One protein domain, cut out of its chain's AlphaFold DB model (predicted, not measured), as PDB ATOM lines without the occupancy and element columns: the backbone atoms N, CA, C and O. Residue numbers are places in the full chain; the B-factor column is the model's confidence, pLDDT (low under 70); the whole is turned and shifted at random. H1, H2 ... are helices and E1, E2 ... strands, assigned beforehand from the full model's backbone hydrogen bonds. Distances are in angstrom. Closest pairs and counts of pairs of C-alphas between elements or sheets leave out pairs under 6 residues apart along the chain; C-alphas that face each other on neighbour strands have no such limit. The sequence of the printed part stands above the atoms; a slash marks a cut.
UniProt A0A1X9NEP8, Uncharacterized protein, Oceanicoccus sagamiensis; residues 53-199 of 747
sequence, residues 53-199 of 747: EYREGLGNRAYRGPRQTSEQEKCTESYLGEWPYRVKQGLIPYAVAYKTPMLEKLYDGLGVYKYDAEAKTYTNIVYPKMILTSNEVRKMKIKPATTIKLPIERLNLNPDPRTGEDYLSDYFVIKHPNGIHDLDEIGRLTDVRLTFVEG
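This is residues 53 to 199 of the 747 residues of an uncharacterized protein of Oceanicoccus sagamiensis (UniProt A0A1X9NEP8). A small, strongly twisted sheet of five strands makes one end of the model, and the long helix H5 packs with its residues 182 to 189 over one face of it, mainly over E1. H1 packs steeply on H5 away from the sheet, and the short helices H2 and H3 lie between the sheet and the long link of residues 65 to 93, which makes the other end. The printed part has 147 residues with five named helices and five named strands, in the order H1 H2 H3 E1 E2 E3 H4 E4 E5 H5; under half of the residues, 61, are in named elements, and the class is mixed. The sheet runs E3 E2 E1 E5 E4, all antiparallel. The whole is only just compact, close to loose, with a radius of gyration of the C-alphas of 17.2 A, and only just elongated, spanning 55 by 36 by 24 A.

H1, residues 53 to 64, only just touches H2, residues 94 to 97, with 3 pairs of C-alphas within 8 A; the closest C-alphas, of Arg 64 and Ala 97, are 5.4 A apart. H2 touches H3, residues 104 to 107, closest at the C-alphas of Val 96 and Tyr 107, 4.7 A. E1, residues 111 to 116, E2, residues 121 to 124, and E3, residues 131 to 133, form a meander, each strand the antiparallel neighbour of the one before; N 114 and O 123 are 2.9 A apart, N 122 and O 132 2.7 A. H4, residues 134 to 137, only grazes the sheet. E4, residues 142 to 144, and E5, residues 171 to 174, are a hairpin, with N 173 and O 143 2.8 A apart; N 113 of E1 and O 172 of E5 are 2.9 A apart. H5, residues 182 to 198, is on the sheet at a height over the sheet of 11.4 A, over E1 and only just over E5, with 3 C-alphas there; it runs along the strands, at 24 degrees to E1 on the local plane. The closest C-alphas of E1 and H5, of Val 112 and Glu 185, are 5.9 A apart. Residues 184 to 188 of H5 touch residues 55 to 59 of H1, closest at the C-alphas of Glu 56 and Asp 184, 6.7 A, at a steep tilt of 58 degrees, opposite ways. Every O i to N i+4 pair is within hydrogen-bond range in H5, 7 of 8 in H1; H2, H3 and H4 are too short for one.

H1 begins at C-alpha 53 (60.350, 25.595, 38.095) and is 15.3 A long. E1 begins at C-alpha 111 (50.689, 24.452, 55.030) and is 15.7 A long. H5 is 24.4 A long and ends at C-alpha 198 (64.347, 6.462, 43.142).

The C-alphas farthest apart, of Gln 72 and Glu 118, are 55.4 A apart. The printed part has no cut; the links H1 to H2 and E4 to E5 are long. Residue 90 and residues 149 to 156 have pLDDT under 70.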
ATOM      1  N   GLU A  53      60.963  24.867  39.207       83.06
ATOM      2  CA  GLU A  53      60.350  25.595  38.095       83.06
ATOM      3  C   GLU A  53      59.586  24.656  37.161       83.06
ATOM      4  O   GLU A  53      58.438  24.937  36.812       83.06
ATOM      5  N   TYR A  54      60.185  23.517  36.796       85.19
ATOM      6  CA  TYR A  54      59.502  22.499  36.001       85.19
ATOM      7  C   TYR A  54      58.282  21.950  36.746       85.19
ATOM      8  O   TYR A  54      57.209  21.837  36.163       85.19
ATOM      9  N   ARG A  55      58.411  21.623  38.040       79.62
ATOM     10  CA  ARG A  55      57.312  21.032  38.825       79.62
ATOM     11  C   ARG A  55      56.152  22.008  39.023       79.62
ATOM     12  O   ARG A  55      54.997  21.614  38.870       79.62
ATOM     13  N   GLU A  56      56.441  23.272  39.319       79.88
ATOM     14  CA  GLU A  56      55.427  24.323  39.439       79.88
ATOM     15  C   GLU A  56      54.762  24.606  38.083       79.88
ATOM     16  O   GLU A  56      53.533  24.694  37.997       79.88
ATOM     17  N   GLY A  57      55.547  24.696  37.006       84.50
ATOM     18  CA  GLY A  57      55.047  24.869  35.641       84.50
ATOM     19  C   GLY A  57      54.155  23.708  35.193       84.50
ATOM     20  O   GLY A  57      53.020  23.918  34.753       84.50
ATOM     21  N   LEU A  58      54.606  22.475  35.429       80.12
ATOM     22  CA  LEU A  58      53.839  21.260  35.185       80.12
ATOM     23  C   LEU A  58      52.544  21.268  35.995       80.12
ATOM     24  O   LEU A  58      51.492  20.975  35.439       80.12
ATOM     25  N   GLY A  59      52.577  21.646  37.276       76.50
ATOM     26  CA  GLY A  59      51.366  21.707  38.089       76.50
ATOM     27  C   GLY A  59      50.370  22.764  37.610       76.50
ATOM     28  O   GLY A  59      49.161  22.517  37.552       76.50
ATOM     29  N   ASN A  60      50.881  23.913  37.170       80.75
ATOM     30  CA  ASN A  60      50.095  24.971  36.548       80.75
ATOM     31  C   ASN A  60      49.437  24.541  35.241       80.75
ATOM     32  O   ASN A  60      48.281  24.887  35.012       80.75
ATOM     33  N   ARG A  61      50.142  23.801  34.387       81.88
ATOM     34  CA  ARG A  61      49.614  23.397  33.081       81.88
ATOM     35  C   ARG A  61      48.765  22.128  33.186       81.88
ATOM     36  O   ARG A  61      47.630  22.128  32.715       81.88
ATOM     37  N   ALA A  62      49.288  21.079  33.827       74.94
ATOM     38  CA  ALA A  62      48.703  19.740  33.832       74.94
ATOM     39  C   ALA A  62      47.541  19.578  34.813       74.94
ATOM     40  O   ALA A  62      46.568  18.900  34.486       74.94
ATOM     41  N   TYR A  63      47.638  20.172  36.008       74.12
ATOM     42  CA  TYR A  63      46.614  20.014  37.042       74.12
ATOM     43  C   TYR A  63      45.611  21.167  37.049       74.12
ATOM     44  O   TYR A  63      44.409  20.903  37.076       74.12
ATOM     45  N   ARG A  64      46.091  22.422  37.026       79.88
ATOM     46  CA  ARG A  64      45.240  23.622  37.128       79.88
ATOM     47  C   ARG A  64      44.704  24.117  35.785       79.88
ATOM     48  O   ARG A  64      43.515  24.383  35.691       79.88
ATOM     49  N   GLY A  65      45.581  24.295  34.797       84.00
ATOM     50  CA  GLY A  65      45.298  24.966  33.526       84.00
ATOM     51  C   GLY A  65      44.960  26.463  33.676       84.00
ATOM     52  O   GLY A  65      44.739  26.963  34.781       84.00
ATOM     53  N   PRO A  66      44.913  27.238  32.580       87.94
ATOM     54  CA  PRO A  66      44.301  28.563  32.580       87.94
ATOM     55  C   PRO A  66      42.775  28.447  32.693       87.94
ATOM     56  O   PRO A  66      42.161  27.554  32.104       87.94
ATOM     57  N   ARG A  67      42.167  29.368  33.450       89.50
ATOM     58  CA  ARG A  67      40.708  29.504  33.564       89.50
ATOM     59  C   ARG A  67      40.186  30.580  32.631       89.50
ATOM     60  O   ARG A  67      40.861  31.584  32.422       89.50
ATOM     61  N   GLN A  68      38.953  30.402  32.178       90.50
ATOM     62  CA  GLN A  68      38.226  31.462  31.501       90.50
ATOM     63  C   GLN A  68      37.916  32.588  32.508       90.50
ATOM     64  O   GLN A  68      37.471  32.336  33.632       90.50
ATOM     65  N   THR A  69      38.167  33.833  32.124       90.69
ATOM     66  CA  THR A  69      38.016  35.047  32.934       90.69
ATOM     67  C   THR A  69      36.785  35.872  32.559       90.69
ATOM     68  O   THR A  69      36.297  36.640  33.389       90.69
ATOM     69  N   SER A  70      36.240  35.684  31.352       91.56
ATOM     70  CA  SER A  70      34.965  36.266  30.906       91.56
ATOM     71  C   SER A  70      34.242  35.335  29.931       91.56
ATOM     72  O   SER A  70      34.890  34.602  29.191       91.56
ATOM     73  N   GLU A  71      32.910  35.382  29.895       90.56
ATOM     74  CA  GLU A  71      32.084  34.482  29.071       90.56
ATOM     75  C   GLU A  71      32.431  34.534  27.569       90.56
ATOM     76  O   GLU A  71      32.354  33.515  26.887       90.56
ATOM     77  N   GLN A  72      32.868  35.693  27.062       91.31
ATOM     78  CA  GLN A  72      33.232  35.915  25.655       91.31
ATOM     79  C   GLN A  72      34.753  35.994  25.420       91.31
ATOM     80  O   GLN A  72      35.198  36.566  24.424       91.31
ATOM     81  N   GLU A  73      35.569  35.475  26.341       92.88
ATOM     82  CA  GLU A  73      37.022  35.424  26.159       92.88
ATOM     83  C   GLU A  73      37.396  34.606  24.912       92.88
ATOM     84  O   GLU A  73      37.022  33.438  24.783       92.88
ATOM     85  N   LYS A  74      38.133  35.228  23.987       92.62
ATOM     86  CA  LYS A  74      38.614  34.580  22.758       92.62
ATOM     87  C   LYS A  74      39.558  33.420  23.075       92.62
ATOM     88  O   LYS A  74      40.216  33.443  24.113       92.62
ATOM     89  N   CYS A  75      39.682  32.467  22.154       91.38
ATOM     90  CA  CYS A  75      40.613  31.339  22.270       91.38
ATOM     91  C   CYS A  75      40.295  30.390  23.440       91.38
ATOM     92  O   CYS A  75      41.146  29.613  23.868       91.38
ATOM     93  N   THR A  76      39.076  30.452  23.986       88.94
ATOM     94  CA  THR A  76      38.613  29.572  25.070       88.94
ATOM     95  C   THR A  76      37.556  28.575  24.597       88.94
ATOM     96  O   THR A  76      36.859  27.955  25.399       88.94
ATOM     97  N   GLU A  77      37.427  28.373  23.286       83.00
ATOM     98  CA  GLU A  77      36.474  27.445  22.672       83.00
ATOM     99  C   GLU A  77      36.745  26.003  23.120       83.00
ATOM    100  O   GLU A  77      35.807  25.267  23.412       83.00
ATOM    101  N   SER A  78      38.020  25.636  23.286       78.19
ATOM    102  CA  SER A  78      38.454  24.318  23.766       78.19
ATOM    103  C   SER A  78      38.434  24.158  25.291       78.19
ATOM    104  O   SER A  78      38.747  23.079  25.792       78.19
ATOM    105  N   TYR A  79      38.089  25.203  26.054       83.81
ATOM    106  CA  TYR A  79      38.050  25.102  27.513       83.81
ATOM    107  C   TYR A  79      36.875  24.224  27.943       83.81
ATOM    108  O   TYR A  79      35.761  24.320  27.424       83.81
ATOM    109  N   LEU A  80      37.127  23.388  28.937       78.12
ATOM    110  CA  LEU A  80      36.207  22.382  29.433       78.12
ATOM    111  C   LEU A  80      35.401  22.914  30.626       78.12
ATOM    112  O   LEU A  80      35.842  23.833  31.319       78.12
ATOM    113  N   GLY A  81      34.240  22.309  30.888       77.38
ATOM    114  CA  GLY A  81      33.295  22.717  31.936       77.38
ATOM    115  C   GLY A  81      32.263  23.754  31.478       77.38
ATOM    116  O   GLY A  81      32.210  24.132  30.307       77.38
ATOM    117  N   GLU A  82      31.452  24.239  32.419       79.31
ATOM    118  CA  GLU A  82      30.472  25.311  32.191       79.31
ATOM    119  C   GLU A  82      30.950  26.643  32.776       79.31
ATOM    120  O   GLU A  82      31.587  26.688  33.831       79.31
ATOM    121  N   TRP A  83      30.643  27.755  32.102       85.12
ATOM    122  CA  TRP A  83      30.933  29.095  32.622       85.12
ATOM    123  C   TRP A  83      30.172  29.318  33.948       85.12
ATOM    124  O   TRP A  83      28.989  28.978  34.012       85.12
ATOM    125  N   PRO A  84      30.785  29.874  35.021       88.06
ATOM    126  CA  PRO A  84      32.103  30.523  35.120       88.06
ATOM    127  C   PRO A  84      33.274  29.624  35.563       88.06
ATOM    128  O   PRO A  84      34.324  30.123  35.966       88.06
ATOM    129  N   TYR A  85      33.115  28.304  35.504       86.19
ATOM    130  CA  TYR A  85      34.088  27.323  35.995       86.19
ATOM    131  C   TYR A  85      34.885  26.651  34.868       86.19
ATOM    132  O   TYR A  85      35.377  25.536  35.030       86.19
ATOM    133  N   ARG A  86      35.011  27.326  33.717       85.56
ATOM    134  CA  ARG A  86      35.711  26.788  32.544       85.56
ATOM    135  C   ARG A  86      37.217  26.888  32.682       85.56
ATOM    136  O   ARG A  86      37.740  27.935  33.072       85.56
ATOM    137  N   VAL A  87      37.909  25.818  32.313       84.00
ATOM    138  CA  VAL A  87      39.374  25.731  32.355       84.00
ATOM    139  C   VAL A  87      39.873  24.957  31.151       84.00
ATOM    140  O   VAL A  87      39.202  24.050  30.663       84.00
ATOM    141  N   LYS A  88      41.077  25.264  30.685       82.56
ATOM    142  CA  LYS A  88      41.678  24.526  29.572       82.56
ATOM    143  C   LYS A  88      42.001  23.076  29.936       82.56
ATOM    144  O   LYS A  88      41.877  22.182  29.109       82.56
ATOM    145  N   GLN A  89      42.470  22.855  31.160       76.38
ATOM    146  CA  GLN A  89      42.920  21.554  31.634       76.38
ATOM    147  C   GLN A  89      42.706  21.478  33.143       76.38
ATOM    148  O   GLN A  89      43.237  22.314  33.854       76.38
ATOM    149  N   GLY A  90      41.910  20.525  33.626       66.12
ATOM    150  CA  GLY A  90      41.486  20.469  35.025       66.12
ATOM    151  C   GLY A  90      41.376  19.036  35.521       66.12
ATOM    152  O   GLY A  90      40.289  18.472  35.511       66.12
ATOM    153  N   LEU A  91      42.499  18.474  35.980       70.44
ATOM    154  CA  LEU A  91      42.548  17.150  36.629       70.44
ATOM    155  C   LEU A  91      42.011  17.174  38.069       70.44
ATOM    156  O   LEU A  91      41.951  16.145  38.742       70.44
ATOM    157  N   ILE A  92      41.663  18.357  38.566       74.56
ATOM    158  CA  ILE A  92      41.205  18.594  39.929       74.56
ATOM    159  C   ILE A  92      39.994  19.528  39.925       74.56
ATOM    160  O   ILE A  92      39.803  20.276  38.963       74.56
ATOM    161  N   PRO A  93      39.197  19.538  41.007       80.00
ATOM    162  CA  PRO A  93      38.048  20.423  41.087       80.00
ATOM    163  C   PRO A  93      38.415  21.910  40.953       80.00
ATOM    164  O   PRO A  93      39.398  22.356  41.546       80.00
ATOM    165  N   TYR A  94      37.586  22.704  40.265       84.62
ATOM    166  CA  TYR A  94      37.828  24.137  40.036       84.62
ATOM    167  C   TYR A  94      38.135  24.905  41.332       84.62
ATOM    168  O   TYR A  94      39.114  25.645  41.408       84.62
ATOM    169  N   ALA A  95      37.338  24.711  42.385       86.81
ATOM    170  CA  ALA A  95      37.530  25.396  43.662       86.81
ATOM    171  C   ALA A  95      38.752  24.922  44.456       86.81
ATOM    172  O   ALA A  95      39.148  25.594  45.404       86.81
ATOM    173  N   VAL A  96      39.338  23.783  44.081       84.50
ATOM    174  CA  VAL A  96      40.641  23.345  44.590       84.50
ATOM    175  C   VAL A  96      41.760  24.012  43.795       84.50
ATOM    176  O   VAL A  96      42.778  24.317  44.384       84.50
ATOM    177  N   ALA A  97      41.584  24.261  42.493       83.38
ATOM    178  CA  ALA A  97      42.604  24.856  41.619       83.38
ATOM    179  C   ALA A  97      42.709  26.389  41.698       83.38
ATOM    180  O   ALA A  97      43.768  26.953  41.416       83.38
ATOM    181  N   TYR A  98      41.608  27.079  42.005       87.25
ATOM    182  CA  TYR A  98      41.536  28.539  41.932       87.25
ATOM    183  C   TYR A  98      40.888  29.162  43.153       87.25
ATOM    184  O   TYR A  98      39.976  28.605  43.768       87.25
ATOM    185  N   LYS A  99      41.287  30.417  43.398       88.56
ATOM    186  CA  LYS A  99      40.711  31.297  44.414       88.56
ATOM    187  C   LYS A  99      39.212  31.484  44.187       88.56
ATOM    188  O   LYS A  99      38.788  32.348  43.417       88.56
ATOM    189  N   THR A 100      38.434  30.654  44.868       87.38
ATOM    190  CA  THR A 100      36.977  30.616  44.789       87.38
ATOM    191  C   THR A 100      36.405  31.148  46.100       87.38
ATOM    192  O   THR A 100      36.669  30.551  47.148       87.38
ATOM    193  N   PRO A 101      35.646  32.260  46.073       86.38
ATOM    194  CA  PRO A 101      35.106  32.863  47.286       86.38
ATOM    195  C   PRO A 101      34.327  31.858  48.137       86.38
ATOM    196  O   PRO A 101      33.564  31.053  47.601       86.38
ATOM    197  N   MET A 102      34.490  31.943  49.460       88.88
ATOM    198  CA  MET A 102      33.857  31.070  50.463       88.88
ATOM    199  C   MET A 102      34.374  29.622  50.493       88.88
ATOM    200  O   MET A 102      33.892  28.821  51.298       88.88
ATOM    201  N   LEU A 103      35.337  29.277  49.635       89.38
ATOM    202  CA  LEU A 103      35.970  27.959  49.551       89.38
ATOM    203  C   LEU A 103      37.486  28.031  49.769       89.38
ATOM    204  O   LEU A 103      38.213  27.140  49.346       89.38
ATOM    205  N   GLU A 104      37.961  29.048  50.488       91.12
ATOM    206  CA  GLU A 104      39.385  29.295  50.757       91.12
ATOM    207  C   GLU A 104      40.083  28.057  51.334       91.12
ATOM    208  O   GLU A 104      41.181  27.698  50.925       91.12
ATOM    209  N   LYS A 105      39.388  27.328  52.213       87.69
ATOM    210  CA  LYS A 105      39.898  26.103  52.845       87.69
ATOM    211  C   LYS A 105      40.150  24.932  51.884       87.69
ATOM    212  O   LYS A 105      40.667  23.920  52.347       87.69
ATOM    213  N   LEU A 106      39.701  25.004  50.628       86.12
ATOM    214  CA  LEU A 106      39.918  23.950  49.633       86.12
ATOM    215  C   LEU A 106      41.233  24.110  48.867       86.12
ATOM    216  O   LEU A 106      41.742  23.108  48.373       86.12
ATOM    217  N   TYR A 107      41.744  25.337  48.751       87.44
ATOM    218  CA  TYR A 107      42.966  25.635  47.999       87.44
ATOM    219  C   TYR A 107      44.095  26.214  48.868       87.44
ATOM    220  O   TYR A 107      45.236  26.226  48.423       87.44
ATOM    221  N   ASP A 108      43.785  26.710  50.068       91.44
ATOM    222  CA  ASP A 108      44.715  27.246  51.080       91.44
ATOM    223  C   ASP A 108      44.172  26.854  52.469       91.44
ATOM    224  O   ASP A 108      43.718  27.671  53.277       91.44
ATOM    225  N   GLY A 109      44.039  25.547  52.694       89.88
ATOM    226  CA  GLY A 109      43.515  24.974  53.932       89.88
ATOM    227  C   GLY A 109      44.605  24.496  54.887       89.88
ATOM    228  O   GLY A 109      44.319  24.224  56.066       89.88
ATOM    229  N   LEU A 110      45.831  24.349  54.395       91.12
ATOM    230  CA  LEU A 110      46.964  23.829  55.138       91.12
ATOM    231  C   LEU A 110      48.265  24.529  54.743       91.12
ATOM    232  O   LEU A 110      48.301  25.373  53.866       91.12
ATOM    233  N   GLY A 111      49.331  24.169  55.449       92.56
ATOM    234  CA  GLY A 111      50.689  24.452  55.030       92.56
ATOM    235  C   GLY A 111      51.600  23.265  55.302       92.56
ATOM    236  O   GLY A 111      51.415  22.563  56.308       92.56
ATOM    237  N   VAL A 112      52.589  23.047  54.438       93.44
ATOM    238  CA  VAL A 112      53.593  21.983  54.598       93.44
ATOM    239  C   VAL A 112      54.939  22.586  54.991       93.44
ATOM    240  O   VAL A 112      55.478  23.473  54.328       93.44
ATOM    241  N   TYR A 113      55.495  22.085  56.091       95.44
ATOM    242  CA  TYR A 113      56.706  22.621  56.697       95.44
ATOM    243  C   TYR A 113      57.695  21.511  57.023       95.44
ATOM    244  O   TYR A 113      57.306  20.453  57.516       95.44
ATOM    245  N   LYS A 114      58.982  21.790  56.828       95.56
ATOM    246  CA  LYS A 114      60.073  20.983  57.371       95.56
ATOM    247  C   LYS A 114      60.437  21.505  58.759       95.56
ATOM    248  O   LYS A 114      60.615  22.711  58.938       95.56
ATOM    249  N   TYR A 115      60.518  20.614  59.735       96.56
ATOM    250  CA  TYR A 115      60.924  20.928  61.095       96.56
ATOM    251  C   TYR A 115      62.443  20.836  61.238       96.56
ATOM    252  O   TYR A 115      63.059  19.855  60.838       96.56
ATOM    253  N   ASP A 116      63.030  21.858  61.846       95.56
ATOM    254  CA  ASP A 116      64.414  21.869  62.299       95.56
ATOM    255  C   ASP A 116      64.418  21.763  63.828       95.56
ATOM    256  O   ASP A 116      63.948  22.665  64.537       95.56
ATOM    257  N   ALA A 117      64.930  20.645  64.343       93.19
ATOM    258  CA  ALA A 117      64.969  20.366  65.773       93.19
ATOM    259  C   ALA A 117      65.970  21.246  66.541       93.19
ATOM    260  O   ALA A 117      65.725  21.553  67.714       93.19
ATOM    261  N   GLU A 118      67.064  21.667  65.901       93.69
ATOM    262  CA  GLU A 118      68.093  22.516  66.507       93.69
ATOM    263  C   GLU A 118      67.590  23.955  66.626       93.69
ATOM    264  O   GLU A 118      67.609  24.543  67.713       93.69
ATOM    265  N   ALA A 119      67.049  24.491  65.531       93.44
ATOM    266  CA  ALA A 119      66.471  25.828  65.494       93.44
ATOM    267  C   ALA A 119      65.095  25.903  66.183       93.44
ATOM    268  O   ALA A 119      64.655  26.990  66.557       93.44
ATOM    269  N   LYS A 120      64.415  24.763  66.379       95.38
ATOM    270  CA  LYS A 120      63.026  24.664  66.877       95.38
ATOM    271  C   LYS A 120      62.058  25.485  66.026       95.38
ATOM    272  O   LYS A 120      61.212  26.233  66.538       95.38
ATOM    273  N   THR A 121      62.203  25.349  64.713       96.69
ATOM    274  CA  THR A 121      61.412  26.087  63.725       96.69
ATOM    275  C   THR A 121      60.837  25.168  62.661       96.69
ATOM    276  O   THR A 121      61.344  24.080  62.415       96.69
ATOM    277  N   TYR A 122      59.742  25.611  62.060       96.19
ATOM    278  CA  TYR A 122      59.061  24.995  60.935       96.19
ATOM    279  C   TYR A 122      59.209  25.931  59.740       96.19
ATOM    280  O   TYR A 122      58.679  27.042  59.764       96.19
ATOM    281  N   THR A 123      59.911  25.487  58.705       96.69
ATOM    282  CA  THR A 123      60.163  26.268  57.489       96.69
ATOM    283  C   THR A 123      59.285  25.745  56.367       96.69
ATOM    284  O   THR A 123      59.263  24.540  56.111       96.69
ATOM    285  N   ASN A 124      58.537  26.632  55.710       95.31
ATOM    286  CA  ASN A 124      57.668  26.233  54.610       95.31
ATOM    287  C   ASN A 124      58.493  25.690  53.433       95.31
ATOM    288  O   ASN A 124      59.540  26.246  53.098       95.31
ATOM    289  N   ILE A 125      58.021  24.612  52.804       90.94
ATOM    290  CA  ILE A 125      58.798  23.897  51.779       90.94
ATOM    291  C   ILE A 125      58.749  24.538  50.384       90.94
ATOM    292  O   ILE A 125      59.602  24.228  49.556       90.94
ATOM    293  N   VAL A 126      57.782  25.426  50.128       89.56
ATOM    294  CA  VAL A 126      57.655  26.190  48.871       89.56
ATOM    295  C   VAL A 126      58.208  27.603  49.038       89.56
ATOM    296  O   VAL A 126      58.909  28.107  48.166       89.56
ATOM    297  N   TYR A 127      57.944  28.240  50.181       91.75
ATOM    298  CA  TYR A 127      58.398  29.594  50.486       91.75
ATOM    299  C   TYR A 127      59.253  29.628  51.765       91.75
ATOM    300  O   TYR A 127      58.756  29.996  52.833       91.75
ATOM    301  N   PRO A 128      60.568  29.333  51.685       91.06
ATOM    302  CA  PRO A 128      61.439  29.173  52.859       91.06
ATOM    303  C   PRO A 128      61.587  30.408  53.759       91.06
ATOM    304  O   PRO A 128      62.106  30.317  54.867       91.06
ATOM    305  N   LYS A 129      61.138  31.584  53.304       93.94
ATOM    306  CA  LYS A 129      61.087  32.803  54.128       93.94
ATOM    307  C   LYS A 129      59.963  32.768  55.168       93.94
ATOM    308  O   LYS A 129      59.980  33.567  56.100       93.94
ATOM    309  N   MET A 130      58.989  31.872  55.020       94.75
ATOM    310  CA  MET A 130      57.944  31.642  56.008       94.75
ATOM    311  C   MET A 130      58.419  30.614  57.033       94.75
ATOM    312  O   MET A 130      58.497  29.417  56.752       94.75
ATOM    313  N   ILE A 131      58.710  31.113  58.231       95.38
ATOM    314  CA  ILE A 131      59.246  30.337  59.346       95.38
ATOM    315  C   ILE A 131      58.313  30.509  60.543       95.38
ATOM    316  O   ILE A 131      57.982  31.635  60.915       95.38
ATOM    317  N   LEU A 132      57.905  29.398  61.155       94.75
ATOM    318  CA  LEU A 132      57.109  29.369  62.380       94.75
ATOM    319  C   LEU A 132      57.939  28.771  63.515       94.75
ATOM    320  O   LEU A 132      58.560  27.721  63.367       94.75
ATOM    321  N   THR A 133      57.933  29.391  64.686       94.88
ATOM    322  CA  THR A 133      58.559  28.820  65.883       94.88
ATOM    323  C   THR A 133      57.707  27.688  66.456       94.88
ATOM    324  O   THR A 133      56.476  27.693  66.349       94.88
ATOM    325  N   SER A 134      58.316  26.738  67.177       92.69
ATOM    326  CA  SER A 134      57.542  25.695  67.868       92.69
ATOM    327  C   SER A 134      56.481  26.256  68.828       92.69
ATOM    328  O   SER A 134      55.469  25.603  69.070       92.69
ATOM    329  N   ASN A 135      56.675  27.458  69.380       91.50
ATOM    330  CA  ASN A 135      55.691  28.097  70.259       91.50
ATOM    331  C   ASN A 135      54.436  28.564  69.513       91.50
ATOM    332  O   ASN A 135      53.339  28.485  70.069       91.50
ATOM    333  N   GLU A 136      54.590  29.033  68.276       90.62
ATOM    334  CA  GLU A 136      53.468  29.399  67.409       90.62
ATOM    335  C   GLU A 136      52.690  28.146  66.996       90.62
ATOM    336  O   GLU A 136      51.470  28.093  67.158       90.62
ATOM    337  N   VAL A 137      53.404  27.092  66.589       90.69
ATOM    338  CA  VAL A 137      52.801  25.835  66.117       90.69
ATOM    339  C   VAL A 137      52.114  25.039  67.230       90.69
ATOM    340  O   VAL A 137      51.110  24.381  66.971       90.69
ATOM    341  N   ARG A 138      52.557  25.142  68.494       87.81
ATOM    342  CA  ARG A 138      51.918  24.471  69.654       87.81
ATOM    343  C   ARG A 138      50.424  24.765  69.809       87.81
ATOM    344  O   ARG A 138      49.716  23.984  70.438       87.81
ATOM    345  N   LYS A 139      49.955  25.900  69.290       87.62
ATOM    346  CA  LYS A 139      48.543  26.312  69.339       87.62
ATOM    347  C   LYS A 139      47.746  25.850  68.116       87.62
ATOM    348  O   LYS A 139      46.543  26.089  68.051       87.62
ATOM    349  N   MET A 140      48.405  25.219  67.149       91.88
ATOM    350  CA  MET A 140      47.853  24.827  65.858       91.88
ATOM    351  C   MET A 140      47.670  23.310  65.772       91.88
ATOM    352  O   MET A 140      48.238  22.532  66.540       91.88
ATOM    353  N   LYS A 141      46.863  22.867  64.805       91.25
ATOM    354  CA  LYS A 141      46.660  21.444  64.530       91.25
ATOM    355  C   LYS A 141      47.728  20.947  63.560       91.25
ATOM    356  O   LYS A 141      47.620  21.188  62.358       91.25
ATOM    357  N   ILE A 142      48.711  20.233  64.097       92.94
ATOM    358  CA  ILE A 142      49.835  19.643  63.364       92.94
ATOM    359  C   ILE A 142      49.660  18.130  63.183       92.94
ATOM    360  O   ILE A 142      49.097  17.453  64.049       92.94
ATOM    361  N   LYS A 143      50.123  17.595  62.054       92.50
ATOM    362  CA  LYS A 143      50.229  16.155  61.778       92.50
ATOM    363  C   LYS A 143      51.500  15.851  60.977       92.50
ATOM    364  O   LYS A 143      51.953  16.743  60.265       92.50
ATOM    365  N   PRO A 144      52.033  14.618  61.023       91.31
ATOM    366  CA  PRO A 144      53.046  14.177  60.067       91.31
ATOM    367  C   PRO A 144      52.544  14.317  58.626       91.31
ATOM    368  O   PRO A 144      51.353  14.092  58.357       91.31
ATOM    369  N   ALA A 145      53.431  14.680  57.703       88.19
ATOM    370  CA  ALA A 145      53.069  14.895  56.305       88.19
ATOM    371  C   ALA A 145      52.633  13.606  55.584       88.19
ATOM    372  O   ALA A 145      51.770  13.657  54.712       88.19
ATOM    373  N   THR A 146      53.089  12.440  56.047       84.12
ATOM    374  CA  THR A 146      52.630  11.113  55.592       84.12
ATOM    375  C   THR A 146      51.126  10.874  55.795       84.12
ATOM    376  O   THR A 146      50.540   9.975  55.201       84.12
ATOM    377  N   THR A 147      50.449  11.698  56.607       82.44
ATOM    378  CA  THR A 147      48.997  11.600  56.834       82.44
ATOM    379  C   THR A 147      48.141  12.341  55.802       82.44
ATOM    380  O   THR A 147      46.907  12.290  55.897       82.44
ATOM    381  N   ILE A 148      48.752  13.058  54.850       78.88
ATOM    382  CA  ILE A 148      48.016  13.707  53.761       78.88
ATOM    383  C   ILE A 148      47.359  12.626  52.908       78.88
ATOM    384  O   ILE A 148      48.004  11.712  52.410       78.88
ATOM    385  N   LYS A 149      46.048  12.765  52.731       66.12
ATOM    386  CA  LYS A 149      45.265  12.015  51.756       66.12
ATOM    387  C   LYS A 149      44.574  13.048  50.885       66.12
ATOM    388  O   LYS A 149      43.547  13.588  51.295       66.12
ATOM    389  N   LEU A 150      45.173  13.397  49.752       56.91
ATOM    390  CA  LEU A 150      44.460  14.181  48.751       56.91
ATOM    391  C   LEU A 150      43.652  13.249  47.844       56.91
ATOM    392  O   LEU A 150      44.099  12.141  47.560       56.91
ATOM    393  N   PRO A 151      42.501  13.712  47.334       45.16
ATOM    394  CA  PRO A 151      41.759  13.015  46.288       45.16
ATOM    395  C   PRO A 151      42.482  13.007  44.927       45.16
ATOM    396  O   PRO A 151      41.950  12.455  43.976       45.16
ATOM    397  N   ILE A 152      43.680  13.595  44.812       50.00
ATOM    398  CA  ILE A 152      44.542  13.443  43.634       50.00
ATOM    399  C   ILE A 152      45.275  12.116  43.796       50.00
ATOM    400  O   ILE A 152      46.257  11.998  44.527       50.00
ATOM    401  N   GLU A 153      44.739  11.091  43.151       49.28
ATOM    402  CA  GLU A 153      44.976   9.675  43.437       49.28
ATOM    403  C   GLU A 153      46.384   9.143  43.137       49.28
ATOM    404  O   GLU A 153      46.624   7.953  43.308       49.28
ATOM    405  N   ARG A 154      47.320  10.013  42.747       53.03
ATOM    406  CA  ARG A 154      48.725   9.685  42.458       53.03
ATOM    407  C   ARG A 154      49.636   9.756  43.687       53.03
ATOM    408  O   ARG A 154      50.811   9.420  43.610       53.03
ATOM    409  N   LEU A 155      49.112  10.232  44.816       60.22
ATOM    410  CA  LEU A 155      49.908  10.611  45.978       60.22
ATOM    411  C   LEU A 155      49.872   9.537  47.060       60.22
ATOM    412  O   LEU A 155      49.013   9.548  47.942       60.22
ATOM    413  N   ASN A 156      50.843   8.630  47.007       68.81
ATOM    414  CA  ASN A 156      51.209   7.809  48.148       68.81
ATOM    415  C   ASN A 156      52.440   8.436  48.813       68.81
ATOM    416  O   ASN A 156      53.455   8.613  48.155       68.81
ATOM    417  N   LEU A 157      52.339   8.810  50.090       79.19
ATOM    418  CA  LEU A 157      53.437   9.390  50.874       79.19
ATOM    419  C   LEU A 157      53.939   8.423  51.953       79.19
ATOM    420  O   LEU A 157      54.500   8.851  52.958       79.19
ATOM    421  N   ASN A 158      53.688   7.126  51.769       78.94
ATOM    422  CA  ASN A 158      54.157   6.096  52.680       78.94
ATOM    423  C   ASN A 158      55.698   6.004  52.675       78.94
ATOM    424  O   ASN A 158      56.323   6.354  51.663       78.94
ATOM    425  N   PRO A 159      56.287   5.487  53.774       85.31
ATOM    426  CA  PRO A 159      57.702   5.130  53.848       85.31
ATOM    427  C   PRO A 159      58.149   4.232  52.690       85.31
ATOM    428  O   PRO A 159      57.323   3.598  52.030       85.31
ATOM    429  N   ASP A 160      59.462   4.144  52.473       87.00
ATOM    430  CA  ASP A 160      60.033   3.249  51.467       87.00
ATOM    431  C   ASP A 160      59.602   1.795  51.745       87.00
ATOM    432  O   ASP A 160      59.955   1.251  52.794       87.00
ATOM    433  N   PRO A 161      58.856   1.137  50.844       82.69
ATOM    434  CA  PRO A 161      58.317  -0.196  51.103       82.69
ATOM    435  C   PRO A 161      59.398  -1.282  51.182       82.69
ATOM    436  O   PRO A 161      59.120  -2.376  51.663       82.69
ATOM    437  N   ARG A 162      60.634  -0.995  50.746       87.25
ATOM    438  CA  ARG A 162      61.766  -1.933  50.823       87.25
ATOM    439  C   ARG A 162      62.412  -1.949  52.205       87.25
ATOM    440  O   ARG A 162      62.873  -2.994  52.652       87.25
ATOM    441  N   THR A 163      62.497  -0.789  52.857       87.06
ATOM    442  CA  THR A 163      63.292  -0.600  54.086       87.06
ATOM    443  C   THR A 163      62.474  -0.130  55.288       87.06
ATOM    444  O   THR A 163      62.941  -0.240  56.419       87.06
ATOM    445  N   GLY A 164      61.271   0.403  55.068       87.25
ATOM    446  CA  GLY A 164      60.445   1.063  56.079       87.25
ATOM    447  C   GLY A 164      60.914   2.473  56.454       87.25
ATOM    448  O   GLY A 164      60.370   3.061  57.388       87.25
ATOM    449  N   GLU A 165      61.915   3.026  55.765       88.81
ATOM    450  CA  GLU A 165      62.471   4.346  56.075       88.81
ATOM    451  C   GLU A 165      61.488   5.475  55.722       88.81
ATOM    452  O   GLU A 165      61.049   5.605  54.575       88.81
ATOM    453  N   ASP A 166      61.159   6.307  56.716       85.25
ATOM    454  CA  ASP A 166      60.322   7.500  56.552       85.25
ATOM    455  C   ASP A 166      61.191   8.756  56.387       85.25
ATOM    456  O   ASP A 166      61.577   9.430  57.349       85.25
ATOM    457  N   TYR A 167      61.481   9.093  55.137       81.44
ATOM    458  CA  TYR A 167      62.232  10.290  54.746       81.44
ATOM    459  C   TYR A 167      61.386  11.579  54.833       81.44
ATOM    460  O   TYR A 167      61.913  12.678  54.644       81.44
ATOM    461  N   LEU A 168      60.084  11.469  55.138       88.69
ATOM    462  CA  LEU A 168      59.203  12.597  55.449       88.69
ATOM    463  C   LEU A 168      59.018  12.800  56.962       88.69
ATOM    464  O   LEU A 168      58.177  13.604  57.365       88.69
ATOM    465  N   SER A 169      59.804  12.120  57.800       90.81
ATOM    466  CA  SER A 169      59.698  12.172  59.268       90.81
ATOM    467  C   SER A 169      59.830  13.582  59.860       90.81
ATOM    468  O   SER A 169      59.149  13.904  60.835       90.81
ATOM    469  N   ASP A 170      60.627  14.449  59.230       93.81
ATOM    470  CA  ASP A 170      60.777  15.858  59.621       93.81
ATOM    471  C   ASP A 170      59.752  16.793  58.955       93.81
ATOM    472  O   ASP A 170      59.799  18.008  59.149       93.81
ATOM    473  N   TYR A 171      58.821  16.268  58.157       94.19
ATOM    474  CA  TYR A 171      57.832  17.060  57.432       94.19
ATOM    475  C   TYR A 171      56.470  16.993  58.115       94.19
ATOM    476  O   TYR A 171      55.941  15.934  58.465       94.19
ATOM    477  N   PHE A 172      55.857  18.161  58.260       93.94
ATOM    478  CA  PHE A 172      54.622  18.335  59.000       93.94
ATOM    479  C   PHE A 172      53.614  19.166  58.223       93.94
ATOM    480  O   PHE A 172      53.945  20.148  57.562       93.94
ATOM    481  N   VAL A 173      52.351  18.791  58.383       93.06
ATOM    482  CA  VAL A 173      51.198  19.540  57.895       93.06
ATOM    483  C   VAL A 173      50.599  20.306  59.048       93.06
ATOM    484  O   VAL A 173      50.192  19.721  60.058       93.06
ATOM    485  N   ILE A 174      50.476  21.610  58.866       93.44
ATOM    486  CA  ILE A 174      49.787  22.502  59.787       93.44
ATOM    487  C   ILE A 174      48.455  22.868  59.137       93.44
ATOM    488  O   ILE A 174      48.424  23.428  58.049       93.44
ATOM    489  N   LYS A 175      47.330  22.536  59.780       89.69
ATOM    490  CA  LYS A 175      45.983  22.827  59.248       89.69
ATOM    491  C   LYS A 175      45.588  24.285  59.487       89.69
ATOM    492  O   LYS A 175      44.723  24.560  60.323       89.69
ATOM    493  N   HIS A 176      46.274  25.195  58.812       87.56
ATOM    494  CA  HIS A 176      46.060  26.630  58.881       87.56
ATOM    495  C   HIS A 176      46.418  27.259  57.526       87.56
ATOM    496  O   HIS A 176      47.464  26.891  56.996       87.56
ATOM    497  N   PRO A 177      45.611  28.203  57.001       90.25
ATOM    498  CA  PRO A 177      45.935  28.912  55.764       90.25
ATOM    499  C   PRO A 177      47.252  29.671  55.907       90.25
ATOM    500  O   PRO A 177      47.499  30.306  56.941       90.25
ATOM    501  N   ASN A 178      48.089  29.641  54.884       91.94
ATOM    502  CA  ASN A 178      49.369  30.343  54.881       91.94
ATOM    503  C   ASN A 178      49.549  31.255  53.654       91.94
ATOM    504  O   ASN A 178      50.546  31.974  53.572       91.94
ATOM    505  N   GLY A 179      48.561  31.296  52.752       90.88
ATOM    506  CA  GLY A 179      48.581  32.108  51.538       90.88
ATOM    507  C   GLY A 179      49.313  31.457  50.364       90.88
ATOM    508  O   GLY A 179      49.417  32.084  49.307       90.88
ATOM    509  N   ILE A 180      49.809  30.233  50.542       90.69
ATOM    510  CA  ILE A 180      50.387  29.378  49.506       90.69
ATOM    511  C   ILE A 180      49.317  28.364  49.118       90.69
ATOM    512  O   ILE A 180      48.498  27.950  49.927       90.69
ATOM    513  N   HIS A 181      49.279  28.012  47.842       88.44
ATOM    514  CA  HIS A 181      48.294  27.067  47.362       88.44
ATOM    515  C   HIS A 181      48.668  25.641  47.814       88.44
ATOM    516  O   HIS A 181      49.764  25.174  47.509       88.44
ATOM    517  N   ASP A 182      47.737  24.916  48.444       86.81
ATOM    518  CA  ASP A 182      47.969  23.586  49.039       86.81
ATOM    519  C   ASP A 182      48.611  22.599  48.035       86.81
ATOM    520  O   ASP A 182      49.501  21.821  48.371       86.81
ATOM    521  N   LEU A 183      48.171  22.628  46.771       81.50
ATOM    522  CA  LEU A 183      48.733  21.824  45.676       81.50
ATOM    523  C   LEU A 183      50.217  22.060  45.410       81.50
ATOM    524  O   LEU A 183      50.912  21.102  45.086       81.50
ATOM    525  N   ASP A 184      50.694  23.301  45.511       84.38
ATOM    526  CA  ASP A 184      52.097  23.618  45.240       84.38
ATOM    527  C   ASP A 184      52.974  23.007  46.343       84.38
ATOM    528  O   ASP A 184      54.004  22.385  46.075       84.38
ATOM    529  N   GLU A 185      52.506  23.073  47.590       87.00
ATOM    530  CA  GLU A 185      53.174  22.450  48.731       87.00
ATOM    531  C   GLU A 185      53.141  20.923  48.656       87.00
ATOM    532  O   GLU A 185      54.145  20.252  48.894       87.00
ATOM    533  N   ILE A 186      52.003  20.347  48.285       82.19
ATOM    534  CA  ILE A 186      51.862  18.893  48.200       82.19
ATOM    535  C   ILE A 186      52.625  18.336  46.995       82.19
ATOM    536  O   ILE A 186      53.280  17.299  47.113       82.19
ATOM    537  N   GLY A 187      52.630  19.044  45.865       80.19
ATOM    538  CA  GLY A 187      53.471  18.730  44.712       80.19
ATOM    539  C   GLY A 187      54.954  18.726  45.084       80.19
ATOM    540  O   GLY A 187      55.662  17.767  44.776       80.19
ATOM    541  N   ARG A 188      55.407  19.727  45.853       82.50
ATOM    542  CA  ARG A 188      56.786  19.793  46.359       82.50
ATOM    543  C   ARG A 188      57.142  18.614  47.265       82.50
ATOM    544  O   ARG A 188      58.226  18.053  47.143       82.50
ATOM    545  N   LEU A 189      56.233  18.223  48.153       84.31
ATOM    546  CA  LEU A 189      56.426  17.077  49.043       84.31
ATOM    547  C   LEU A 189      56.508  15.746  48.274       84.31
ATOM    548  O   LEU A 189      57.274  14.856  48.640       84.31
ATOM    549  N   THR A 190      55.723  15.624  47.206       80.50
ATOM    550  CA  THR A 190      55.708  14.447  46.324       80.50
ATOM    551  C   THR A 190      57.037  14.282  45.610       80.50
ATOM    552  O   THR A 190      57.581  13.187  45.564       80.50
ATOM    553  N   ASP A 191      57.596  15.378  45.110       78.94
ATOM    554  CA  ASP A 191      58.896  15.373  44.447       78.94
ATOM    555  C   ASP A 191      60.014  14.903  45.392       78.94
ATOM    556  O   ASP A 191      60.755  13.984  45.057       78.94
ATOM    557  N   VAL A 192      60.039  15.412  46.634       81.94
ATOM    558  CA  VAL A 192      60.977  14.945  47.676       81.94
ATOM    559  C   VAL A 192      60.882  13.428  47.878       81.94
ATOM    560  O   VAL A 192      61.904  12.756  48.023       81.94
ATOM    561  N   ARG A 193      59.663  12.876  47.857       83.44
ATOM    562  CA  ARG A 193      59.453  11.428  47.907       83.44
ATOM    563  C   ARG A 193      60.037  10.701  46.721       83.44
ATOM    564  O   ARG A 193      60.756   9.723  46.917       83.44
ATOM    565  N   LEU A 194      59.678  11.126  45.521       81.38
ATOM    566  CA  LEU A 194      60.065  10.431  44.304       81.38
ATOM    567  C   LEU A 194      61.588  10.401  44.176       81.38
ATOM    568  O   LEU A 194      62.153   9.320  44.041       81.38
ATOM    569  N   THR A 195      62.258  11.540  44.392       81.25
ATOM    570  CA  THR A 195      63.726  11.627  44.443       81.25
ATOM    571  C   THR A 195      64.318  10.615  45.433       81.25
ATOM    572  O   THR A 195      65.275   9.911  45.108       81.25
ATOM    573  N   PHE A 196      63.732  10.479  46.628       85.12
ATOM    574  CA  PHE A 196      64.233   9.549  47.640       85.12
ATOM    575  C   PHE A 196      64.029   8.074  47.271       85.12
ATOM    576  O   PHE A 196      64.960   7.269  47.416       85.12
ATOM    577  N   VAL A 197      62.821   7.704  46.836       85.19
ATOM    578  CA  VAL A 197      62.465   6.320  46.475       85.19
ATOM    579  C   VAL A 197      63.290   5.860  45.275       85.19
ATOM    580  O   VAL A 197      63.775   4.728  45.257       85.19
ATOM    581  N   GLU A 198      63.526   6.748  44.317       83.56
ATOM    582  CA  GLU A 198      64.347   6.462  43.142       83.56
ATOM    583  C   GLU A 198      65.852   6.456  43.453       83.56
ATOM    584  O   GLU A 198      66.638   5.907  42.688       83.56
ATOM    585  N   GLY A 199      66.263   6.988  44.609       84.38
ATOM    586  CA  GLY A 199      67.667   7.046  45.012       84.38
ATOM    587  C   GLY A 199      68.476   8.110  44.269       84.38
ATOM    588  O   GLY A 199      69.697   7.969  44.162       84.38
TER     589      GLY A 199